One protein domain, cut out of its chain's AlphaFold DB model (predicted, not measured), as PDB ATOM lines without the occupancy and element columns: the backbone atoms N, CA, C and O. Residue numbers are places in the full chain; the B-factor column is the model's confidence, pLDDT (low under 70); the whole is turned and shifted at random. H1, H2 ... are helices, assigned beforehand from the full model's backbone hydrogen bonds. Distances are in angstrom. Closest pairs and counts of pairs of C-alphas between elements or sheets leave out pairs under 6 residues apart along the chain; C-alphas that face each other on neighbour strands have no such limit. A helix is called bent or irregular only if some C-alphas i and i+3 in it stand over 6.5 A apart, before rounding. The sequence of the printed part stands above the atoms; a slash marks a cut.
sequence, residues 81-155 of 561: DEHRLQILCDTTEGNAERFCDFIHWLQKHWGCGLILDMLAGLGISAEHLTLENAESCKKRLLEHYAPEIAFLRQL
ATOM      1  N   ASP A  81     242.062 210.671 209.224       98.38
ATOM      2  CA  ASP A  81     243.055 211.073 208.222       98.38
ATOM      3  C   ASP A  81     242.850 210.320 206.894       98.38
ATOM      4  O   ASP A  81     242.789 210.924 205.815       98.38
ATOM      5  N   GLU A  82     242.675 208.994 206.969       98.12
ATOM      6  CA  GLU A  82     242.454 208.143 205.800       98.12
ATOM      7  C   GLU A  82     241.184 208.547 205.052       98.12
ATOM      8  O   GLU A  82     241.210 208.682 203.827       98.12
ATOM      9  N   HIS A  83     240.078 208.740 205.771       97.56
ATOM     10  CA  HIS A  83     238.801 209.076 205.157       97.56
ATOM     11  C   HIS A  83     238.874 210.404 204.390       97.56
ATOM     12  O   HIS A  83     238.359 210.506 203.276       97.56
ATOM     13  N   ARG A  84     239.568 211.419 204.928       97.19
ATOM     14  CA  ARG A  84     239.687 212.730 204.256       97.19
ATOM     15  C   ARG A  84     240.512 212.617 202.985       97.19
ATOM     16  O   ARG A  84     240.136 213.190 201.962       97.19
ATOM     17  N   LEU A  85     241.586 211.829 203.016       97.00
ATOM     18  CA  LEU A  85     242.337 211.505 201.807       97.00
ATOM     19  C   LEU A  85     241.472 210.772 200.782       97.00
ATOM     20  O   LEU A  85     241.543 211.109 199.603       97.00
ATOM     21  N   GLN A  86     240.661 209.799 201.203       96.19
ATOM     22  CA  GLN A  86     239.770 209.074 200.297       96.19
ATOM     23  C   GLN A  86     238.784 210.027 199.621       96.19
ATOM     24  O   GLN A  86     238.724 210.034 198.398       96.19
ATOM     25  N   ILE A  87     238.103 210.894 200.374       97.06
ATOM     26  CA  ILE A  87     237.167 211.886 199.820       97.06
ATOM     27  C   ILE A  87     237.860 212.840 198.836       97.06
ATOM     28  O   ILE A  87     237.379 213.058 197.719       97.06
ATOM     29  N   LEU A  88     239.012 213.396 199.218       96.31
ATOM     30  CA  LEU A  88     239.732 214.364 198.389       96.31
ATOM     31  C   LEU A  88     240.307 213.729 197.113       96.31
ATOM     32  O   LEU A  88     240.324 214.361 196.057       96.31
ATOM     33  N   CYS A  89     240.770 212.482 197.202       94.75
ATOM     34  CA  CYS A  89     241.468 211.784 196.122       94.75
ATOM     35  C   CYS A  89     240.562 210.841 195.317       94.75
ATOM     36  O   CYS A  89     241.057 210.188 194.401       94.75
ATOM     37  N   ASP A  90     239.273 210.746 195.649       95.06
ATOM     38  CA  ASP A  90     238.316 209.902 194.937       95.06
ATOM     39  C   ASP A  90     238.156 210.378 193.487       95.06
ATOM     40  O   ASP A  90     237.785 211.526 193.239       95.06
ATOM     41  N   THR A  91     238.430 209.492 192.532       94.19
ATOM     42  CA  THR A  91     238.262 209.727 191.089       94.19
ATOM     43  C   THR A  91     237.184 208.837 190.472       94.19
ATOM     44  O   THR A  91     237.094 208.737 189.250       94.19
ATOM     45  N   THR A  92     236.409 208.121 191.287       95.88
ATOM     46  CA  THR A  92     235.349 207.225 190.814       95.88
ATOM     47  C   THR A  92     234.091 208.003 190.417       95.88
ATOM     48  O   THR A  92     233.970 209.209 190.652       95.88
ATOM     49  N   GLU A  93     233.137 207.334 189.772       95.50
ATOM     50  CA  GLU A  93     231.868 207.952 189.374       95.50
ATOM     51  C   GLU A  93     231.113 208.513 190.596       95.50
ATOM     52  O   GLU A  93     231.079 207.896 191.666       95.50
ATOM     53  N   GLY A  94     230.551 209.718 190.463       94.06
ATOM     54  CA  GLY A  94     229.864 210.424 191.555       94.06
ATOM     55  C   GLY A  94     230.781 211.070 192.605       94.06
ATOM     56  O   GLY A  94     230.292 211.542 193.629       94.06
ATOM     57  N   ASN A  95     232.103 211.121 192.389       95.56
ATOM     58  CA  ASN A  95     233.034 211.695 193.375       95.56
ATOM     59  C   ASN A  95     232.788 213.188 193.667       95.56
ATOM     60  O   ASN A  95     233.062 213.635 194.777       95.56
ATOM     61  N   ALA A  96     232.286 213.957 192.694       95.62
ATOM     62  CA  ALA A  96     231.979 215.376 192.869       95.62
ATOM     63  C   ALA A  96     230.825 215.590 193.863       95.62
ATOM     64  O   ALA A  96     230.923 216.448 194.735       95.62
ATOM     65  N   GLU A  97     229.776 214.769 193.767       96.38
ATOM     66  CA  GLU A  97     228.632 214.788 194.684       96.38
ATOM     67  C   GLU A  97     229.057 214.395 196.096       96.38
ATOM     68  O   GLU A  97     228.897 215.190 197.017       96.38
ATOM     69  N   ARG A  98     229.745 213.254 196.245       96.62
ATOM     70  CA  ARG A  98     230.282 212.823 197.548       96.62
ATOM     71  C   ARG A  98     231.196 213.865 198.186       96.62
ATOM     72  O   ARG A  98     231.162 214.040 199.400       96.62
ATOM     73  N   PHE A  99     232.018 214.547 197.388       97.62
ATOM     74  CA  PHE A  99     232.879 215.618 197.879       97.62
ATOM     75  C   PHE A  99     232.058 216.808 198.386       97.62
ATOM     76  O   PHE A  99     232.266 217.233 199.518       97.62
ATOM     77  N   CYS A 100     231.107 217.316 197.598       96.75
ATOM     78  CA  CYS A 100     230.236 218.417 198.017       96.75
ATOM     79  C   CYS A 100     229.438 218.076 199.278       96.75
ATOM     80  O   CYS A 100     229.457 218.846 200.236       96.75
ATOM     81  N   ASP A 101     228.786 216.914 199.302       96.19
ATOM     82  CA  ASP A 101     227.986 216.461 200.442       96.19
ATOM     83  C   ASP A 101     228.836 216.351 201.703       96.19
ATOM     84  O   ASP A 101     228.438 216.829 202.767       96.19
ATOM     85  N   PHE A 102     230.042 215.789 201.578       97.12
ATOM     86  CA  PHE A 102     230.969 215.697 202.696       97.12
ATOM     87  C   PHE A 102     231.399 217.075 203.204       97.12
ATOM     88  O   PHE A 102     231.420 217.283 204.412       97.12
ATOM     89  N   ILE A 103     231.723 218.026 202.323       96.94
ATOM     90  CA  ILE A 103     232.137 219.375 202.737       96.94
ATOM     91  C   ILE A 103     230.994 220.135 203.407       96.94
ATOM     92  O   ILE A 103     231.214 220.763 204.442       96.94
ATOM     93  N   HIS A 104     229.772 220.042 202.881       94.69
ATOM     94  CA  HIS A 104     228.602 220.645 203.520       94.69
ATOM     95  C   HIS A 104     228.305 220.009 204.879       94.69
ATOM     96  O   HIS A 104     228.045 220.726 205.844       94.69
ATOM     97  N   TRP A 105     228.386 218.679 204.977       94.50
ATOM     98  CA  TRP A 105     228.241 217.975 206.249       94.50
ATOM     99  C   TRP A 105     229.327 218.389 207.245       94.50
ATOM    100  O   TRP A 105     229.010 218.726 208.381       94.50
ATOM    101  N   LEU A 106     230.590 218.439 206.815       93.44
ATOM    102  CA  LEU A 106     231.726 218.820 207.654       93.44
ATOM    103  C   LEU A 106     231.565 220.254 208.177       93.44
ATOM    104  O   LEU A 106     231.713 220.493 209.373       93.44
ATOM    105  N   GLN A 107     231.179 221.192 207.306       90.25
ATOM    106  CA  GLN A 107     230.904 222.582 207.675       90.25
ATOM    107  C   GLN A 107     229.728 222.701 208.648       90.25
ATOM    108  O   GLN A 107     229.790 223.500 209.579       90.25
ATOM    109  N   LYS A 108     228.658 221.930 208.436       87.12
ATOM    110  CA  LYS A 108     227.463 221.961 209.284       87.12
ATOM    111  C   LYS A 108     227.724 221.355 210.663       87.12
ATOM    112  O   LYS A 108     227.267 221.903 211.657       87.12
ATOM    113  N   HIS A 109     228.399 220.210 210.705       84.25
ATOM    114  CA  HIS A 109     228.516 219.399 211.912       84.25
ATOM    115  C   HIS A 109     229.718 219.796 212.772       84.25
ATOM    116  O   HIS A 109     229.587 219.909 213.983       84.25
ATOM    117  N   TRP A 110     230.875 220.044 212.151       82.31
ATOM    118  CA  TRP A 110     232.110 220.386 212.865       82.31
ATOM    119  C   TRP A 110     232.514 221.851 212.697       82.31
ATOM    120  O   TRP A 110     233.191 222.401 213.560       82.31
ATOM    121  N   GLY A 111     232.158 222.485 211.575       85.06
ATOM    122  CA  GLY A 111     232.551 223.866 211.264       85.06
ATOM    123  C   GLY A 111     234.058 224.077 211.062       85.06
ATOM    124  O   GLY A 111     234.488 225.202 210.824       85.06
ATOM    125  N   CYS A 112     234.849 223.008 211.144       85.56
ATOM    126  CA  CYS A 112     236.303 222.980 211.051       85.56
ATOM    127  C   CYS A 112     236.764 221.660 210.409       85.56
ATOM    128  O   CYS A 112     236.010 220.684 210.356       85.56
ATOM    129  N   GLY A 113     237.996 221.628 209.897       90.19
ATOM    130  CA  GLY A 113     238.608 220.416 209.347       90.19
ATOM    131  C   GLY A 113     239.594 220.700 208.223       90.19
ATOM    132  O   GLY A 113     239.586 221.775 207.631       90.19
ATOM    133  N   LEU A 114     240.431 219.719 207.883       96.94
ATOM    134  CA  LEU A 114     241.564 219.920 206.974       96.94
ATOM    135  C   LEU A 114     241.139 220.474 205.615       96.94
ATOM    136  O   LEU A 114     241.744 221.416 205.111       96.94
ATOM    137  N   ILE A 115     240.105 219.888 205.007       97.25
ATOM    138  CA  ILE A 115     239.676 220.317 203.672       97.25
ATOM    139  C   ILE A 115     239.014 221.702 203.739       97.25
ATOM    140  O   ILE A 115     239.184 222.486 202.808       97.25
ATOM    141  N   LEU A 116     238.327 222.041 204.839       92.38
ATOM    142  CA  LEU A 116     237.783 223.387 205.053       92.38
ATOM    143  C   LEU A 116     238.904 224.421 205.206       92.38
ATOM    144  O   LEU A 116     238.869 225.439 204.517       92.38
ATOM    145  N   ASP A 117     239.930 224.128 206.009       89.12
ATOM    146  CA  ASP A 117     241.114 224.982 206.167       89.12
ATOM    147  C   ASP A 117     241.799 225.220 204.812       89.12
ATOM    148  O   ASP A 117     242.135 226.349 204.447       89.12
ATOM    149  N   MET A 118     241.963 224.154 204.024       94.44
ATOM    150  CA  MET A 118     242.572 224.220 202.699       94.44
ATOM    151  C   MET A 118     241.728 225.034 201.702       94.44
ATOM    152  O   MET A 118     242.274 225.851 200.950       94.44
ATOM    153  N   LEU A 119     240.404 224.844 201.686       89.62
ATOM    154  CA  LEU A 119     239.474 225.622 200.857       89.62
ATOM    155  C   LEU A 119     239.522 227.109 201.227       89.62
ATOM    156  O   LEU A 119     239.685 227.954 200.341       89.62
ATOM    157  N   ALA A 120     239.467 227.420 202.523       84.25
ATOM    158  CA  ALA A 120     239.583 228.780 203.034       84.25
ATOM    159  C   ALA A 120     240.917 229.418 202.619       84.25
ATOM    160  O   ALA A 120     240.938 230.565 202.162       84.25
ATOM    161  N   GLY A 121     242.017 228.661 202.675       79.06
ATOM    162  CA  GLY A 121     243.327 229.140 202.243       79.06
ATOM    163  C   GLY A 121     243.406 229.498 200.753       79.06
ATOM    164  O   GLY A 121     244.125 230.431 200.397       79.06
ATOM    165  N   LEU A 122     242.588 228.850 199.912       82.06
ATOM    166  CA  LEU A 122     242.407 229.150 198.481       82.06
ATOM    167  C   LEU A 122     241.358 230.241 198.192       82.06
ATOM    168  O   LEU A 122     241.053 230.500 197.019       82.06
ATOM    169  N   GLY A 123     240.771 230.842 199.232       79.88
ATOM    170  CA  GLY A 123     239.697 231.830 199.118       79.88
ATOM    171  C   GLY A 123     238.353 231.242 198.676       79.88
ATOM    172  O   GLY A 123     237.535 231.958 198.095       79.88
ATOM    173  N   ILE A 124     238.122 229.945 198.900       83.31
ATOM    174  CA  ILE A 124     236.889 229.239 198.530       83.31
ATOM    175  C   ILE A 124     236.065 228.998 199.798       83.31
ATOM    176  O   ILE A 124     236.521 228.332 200.719       83.31
ATOM    177  N   SER A 125     234.840 229.526 199.837       83.81
ATOM    178  CA  SER A 125     233.886 229.214 200.911       83.81
ATOM    179  C   SER A 125     233.220 227.866 200.651       83.81
ATOM    180  O   SER A 125     232.841 227.592 199.509       83.81
ATOM    181  N   ALA A 126     233.014 227.071 201.704       84.25
ATOM    182  CA  ALA A 126     232.254 225.824 201.640       84.25
ATOM    183  C   ALA A 126     230.839 226.035 201.069       84.25
ATOM    184  O   ALA A 126     230.379 225.225 200.276       84.25
ATOM    185  N   GLU A 127     230.189 227.163 201.377       84.38
ATOM    186  CA  GLU A 127     228.851 227.515 200.865       84.38
ATOM    187  C   GLU A 127     228.816 227.778 199.351       84.38
ATOM    188  O   GLU A 127     227.760 227.729 198.723       84.38
ATOM    189  N   HIS A 128     229.965 228.105 198.754       85.62
ATOM    190  CA  HIS A 128     230.093 228.343 197.316       85.62
ATOM    191  C   HIS A 128     230.555 227.096 196.554       85.62
ATOM    192  O   HIS A 128     230.768 227.169 195.339       85.62
ATOM    193  N   LEU A 129     230.738 225.966 197.239       90.38
ATOM    194  CA  LEU A 129     231.072 224.700 196.608       90.38
ATOM    195  C   LEU A 129     229.818 224.112 195.953       90.38
ATOM    196  O   LEU A 129     228.787 223.915 196.587       90.38
ATOM    197  N   THR A 130     229.898 223.840 194.656       92.94
ATOM    198  CA  THR A 130     228.793 223.289 193.866       92.94
ATOM    199  C   THR A 130     229.286 222.111 193.041       92.94
ATOM    200  O   THR A 130     230.482 221.966 192.789       92.94
ATOM    201  N   LEU A 131     228.363 221.280 192.549       93.94
ATOM    202  CA  LEU A 131     228.713 220.173 191.650       93.94
ATOM    203  C   LEU A 131     229.485 220.648 190.408       93.94
ATOM    204  O   LEU A 131     230.394 219.963 189.954       93.94
ATOM    205  N   GLU A 132     229.169 221.842 189.896       92.31
ATOM    206  CA  GLU A 132     229.822 222.416 188.713       92.31
ATOM    207  C   GLU A 132     231.287 222.797 188.960       92.31
ATOM    208  O   GLU A 132     232.099 222.754 188.035       92.31
ATOM    209  N   ASN A 133     231.646 223.180 190.192       93.00
ATOM    210  CA  ASN A 133     232.998 223.636 190.523       93.00
ATOM    211  C   ASN A 133     233.809 222.637 191.367       93.00
ATOM    212  O   ASN A 133     235.011 222.850 191.541       93.00
ATOM    213  N   ALA A 134     233.198 221.544 191.835       95.06
ATOM    214  CA  ALA A 134     233.814 220.551 192.715       95.06
ATOM    215  C   ALA A 134     235.117 219.974 192.150       95.06
ATOM    216  O   ALA A 134     236.140 219.977 192.832       95.06
ATOM    217  N   GLU A 135     235.121 219.532 190.888       93.19
ATOM    218  CA  GLU A 135     236.313 218.946 190.259       93.19
ATOM    219  C   GLU A 135     237.468 219.951 190.160       93.19
ATOM    220  O   GLU A 135     238.616 219.630 190.472       93.19
ATOM    221  N   SER A 136     237.156 221.194 189.782       93.31
ATOM    222  CA  SER A 136     238.132 222.285 189.721       93.31
ATOM    223  C   SER A 136     238.693 222.607 191.108       93.31
ATOM    224  O   SER A 136     239.906 222.763 191.268       93.31
ATOM    225  N   CYS A 137     237.838 222.637 192.136       94.94
ATOM    226  CA  CYS A 137     238.256 222.846 193.519       94.94
ATOM    227  C   CYS A 137     239.165 221.713 194.006       94.94
ATOM    228  O   CYS A 137     240.257 221.991 194.498       94.94
ATOM    229  N   LYS A 138     238.778 220.446 193.802       96.38
ATOM    230  CA  LYS A 138     239.603 219.275 194.150       96.38
ATOM    231  C   LYS A 138     240.966 219.328 193.473       96.38
ATOM    232  O   LYS A 138     241.979 219.119 194.134       96.38
ATOM    233  N   LYS A 139     241.012 219.661 192.180       95.25
ATOM    234  CA  LYS A 139     242.271 219.817 191.445       95.25
ATOM    235  C   LYS A 139     243.161 220.893 192.072       95.25
ATOM    236  O   LYS A 139     244.324 220.621 192.349       95.25
ATOM    237  N   ARG A 140     242.609 222.078 192.353       95.88
ATOM    238  CA  ARG A 140     243.352 223.172 193.004       95.88
ATOM    239  C   ARG A 140     243.866 222.779 194.387       95.88
ATOM    240  O   ARG A 140     245.002 223.098 194.706       95.88
ATOM    241  N   LEU A 141     243.061 222.074 195.185       96.44
ATOM    242  CA  LEU A 141     243.471 221.561 196.497       96.44
ATOM    243  C   LEU A 141     244.648 220.585 196.371       96.44
ATOM    244  O   LEU A 141     245.650 220.741 197.062       96.44
ATOM    245  N   LEU A 142     244.542 219.612 195.459       97.44
ATOM    246  CA  LEU A 142     245.573 218.598 195.215       97.44
ATOM    247  C   LEU A 142     246.890 219.197 194.705       97.44
ATOM    248  O   LEU A 142     247.952 218.691 195.055       97.44
ATOM    249  N   GLU A 143     246.827 220.241 193.878       96.38
ATOM    250  CA  GLU A 143     248.007 220.935 193.350       96.38
ATOM    251  C   GLU A 143     248.642 221.858 194.397       96.38
ATOM    252  O   GLU A 143     249.855 221.823 194.591       96.38
ATOM    253  N   HIS A 144     247.832 222.668 195.083       95.94
ATOM    254  CA  HIS A 144     248.324 223.690 196.005       95.94
ATOM    255  C   HIS A 144     248.849 223.105 197.322       95.94
ATOM    256  O   HIS A 144     249.891 223.535 197.805       95.94
ATOM    257  N   TYR A 145     248.176 222.088 197.866       97.50
ATOM    258  CA  TYR A 145     248.558 221.418 199.118       97.50
ATOM    259  C   TYR A 145     249.215 220.055 198.874       97.50
ATOM    260  O   TYR A 145     249.102 219.126 199.679       97.50
ATOM    261  N   ALA A 146     249.883 219.902 197.727       98.06
ATOM    262  CA  ALA A 146     250.569 218.668 197.371       98.06
ATOM    263  C   ALA A 146     251.539 218.169 198.467       98.06
ATOM    264  O   ALA A 146     251.537 216.960 198.709       98.06
ATOM    265  N   PRO A 147     252.328 219.025 199.162       97.94
ATOM    266  CA  PRO A 147     253.212 218.579 200.241       97.94
ATOM    267  C   PRO A 147     252.466 217.966 201.433       97.94
ATOM    268  O   PRO A 147     252.810 216.865 201.861       97.94
ATOM    269  N   GLU A 148     251.423 218.628 201.938       98.38
ATOM    270  CA  GLU A 148     250.630 218.158 203.081       98.38
ATOM    271  C   GLU A 148     249.864 216.870 202.739       98.38
ATOM    272  O   GLU A 148     249.822 215.917 203.521       98.38
ATOM    273  N   ILE A 149     249.308 216.796 201.528       98.44
ATOM    274  CA  ILE A 149     248.597 215.608 201.039       98.44
ATOM    275  C   ILE A 149     249.570 214.444 200.825       98.44
ATOM    276  O   ILE A 149     249.239 213.299 201.141       98.44
ATOM    277  N   ALA A 150     250.772 214.703 200.301       98.25
ATOM    278  CA  ALA A 150     251.811 213.688 200.155       98.25
ATOM    279  C   ALA A 150     252.278 213.167 201.519       98.25
ATOM    280  O   ALA A 150     252.390 211.950 201.683       98.25
ATOM    281  N   PHE A 151     252.465 214.060 202.496       98.50
ATOM    282  CA  PHE A 151     252.798 213.706 203.876       98.50
ATOM    283  C   PHE A 151     251.753 212.774 204.499       98.50
ATOM    284  O   PHE A 151     252.113 211.753 205.079       98.50
ATOM    285  N   LEU A 152     250.461 213.061 204.330       98.19
ATOM    286  CA  LEU A 152     249.407 212.172 204.817       98.19
ATOM    287  C   LEU A 152     249.390 210.839 204.052       98.19
ATOM    288  O   LEU A 152     249.285 209.773 204.652       98.19
ATOM    289  N   ARG A 153     249.530 210.850 202.721       96.75
ATOM    290  CA  ARG A 153     249.471 209.623 201.900       96.75
ATOM    291  C   ARG A 153     250.554 208.597 202.242       96.75
ATOM    292  O   ARG A 153     250.306 207.406 202.058       96.75
ATOM    293  N   GLN A 154     251.722 209.040 202.705       96.56
ATOM    294  CA  GLN A 154     252.840 208.155 203.052       96.56
ATOM    295  C   GLN A 154     252.740 207.533 204.453       96.56
ATOM    296  O   GLN A 154     253.536 206.646 204.751       96.56
ATOM    297  N   LEU A 155     251.809 207.974 205.312       98.25
ATOM    298  CA  LEU A 155     251.768 207.486 206.693       98.25
ATOM    299  C   LEU A 155     251.480 205.969 206.742       98.25
ATOM    300  O   LEU A 155     250.507 205.508 206.123       98.25
TER     301      LEU A 155
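Overview. This is residues 81 to 155 of the 561 residues of an uncharacterized protein of Lachnospiraceae bacterium (UniProt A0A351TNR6). Five helices make a compact cluster in which they are set at steep angles to one another: H4 runs along one side from H2 at one end to H5 at the other, and H1 and H3 fill the space between. H4 makes an L with H2 near its first residues and a corner with H5 near its last, while H5 packs on H1. The printed part has 75 residues with five named helices, H1 to H5 in that order, and no named strand; the class is all helix. It is compact, with a radius of gyration of the C-alphas of 11.4 A and spans of 30 by 27 by 21 A.

Along the chain. H1, residues 81 to 89, begins at C-alpha 81 (243.055, 211.073, 208.222) and is 12.2 A long from first to last C-alpha. H2, residues 95 to 109, is 20.6 A long and ends at C-alpha 109 (228.516, 219.399, 211.912). H3 is residues 114 to 121, 10.5 A. H4, residues 131 to 144, 20.4 A, is irregular: C-alphas 132 and 135 are 7.5 A apart, and its line is a rough one. H5, residues 146 to 153, 10.2 A, ends at C-alpha 153 (249.471, 209.623, 201.900).

Arrangement. H1 is the hub, touching the four other helices. H1 and H2 form a helical hairpin, opposite ways at a steep tilt of 45 degrees; their closest C-alphas, Ile 87 and Phe 99, are 6.0 A apart. H1 and H5 touch at a steep tilt of 51 degrees, opposite ways, closest at the C-alphas of Asp 81 and Leu 152, 7.3 A. H1 only just touches H3, with 3 pairs of C-alphas within 8 A, the closest Arg 84 and Ile 115 at 7.6 A. H2 and H4 touch about perpendicular, at 84 degrees, through residues 96 to 100 and 131 to 135 alone; the closest C-alphas are Ala 96 and Ala 134, 5.5 A. H3 and H4 only just touch, with 3 pairs within 8 A, about perpendicular at 89 degrees; the closest C-alphas are Met 118 and Leu 141, 6.8 A. H5 is apart from H2 and H3. Every O i to N i+4 pair is within hydrogen-bond range in H1, H2, H3 and H5; in H4 it is 8 of 10.

Size, cuts and confidence. The two C-alphas farthest apart, Glu 132 and Leu 155, are 32.1 A apart. The printed part has no cut, and no link is long; H3 to H4 is short, the others tight. The mean pLDDT of the printed part is 93.3, and no printed residue is under 70.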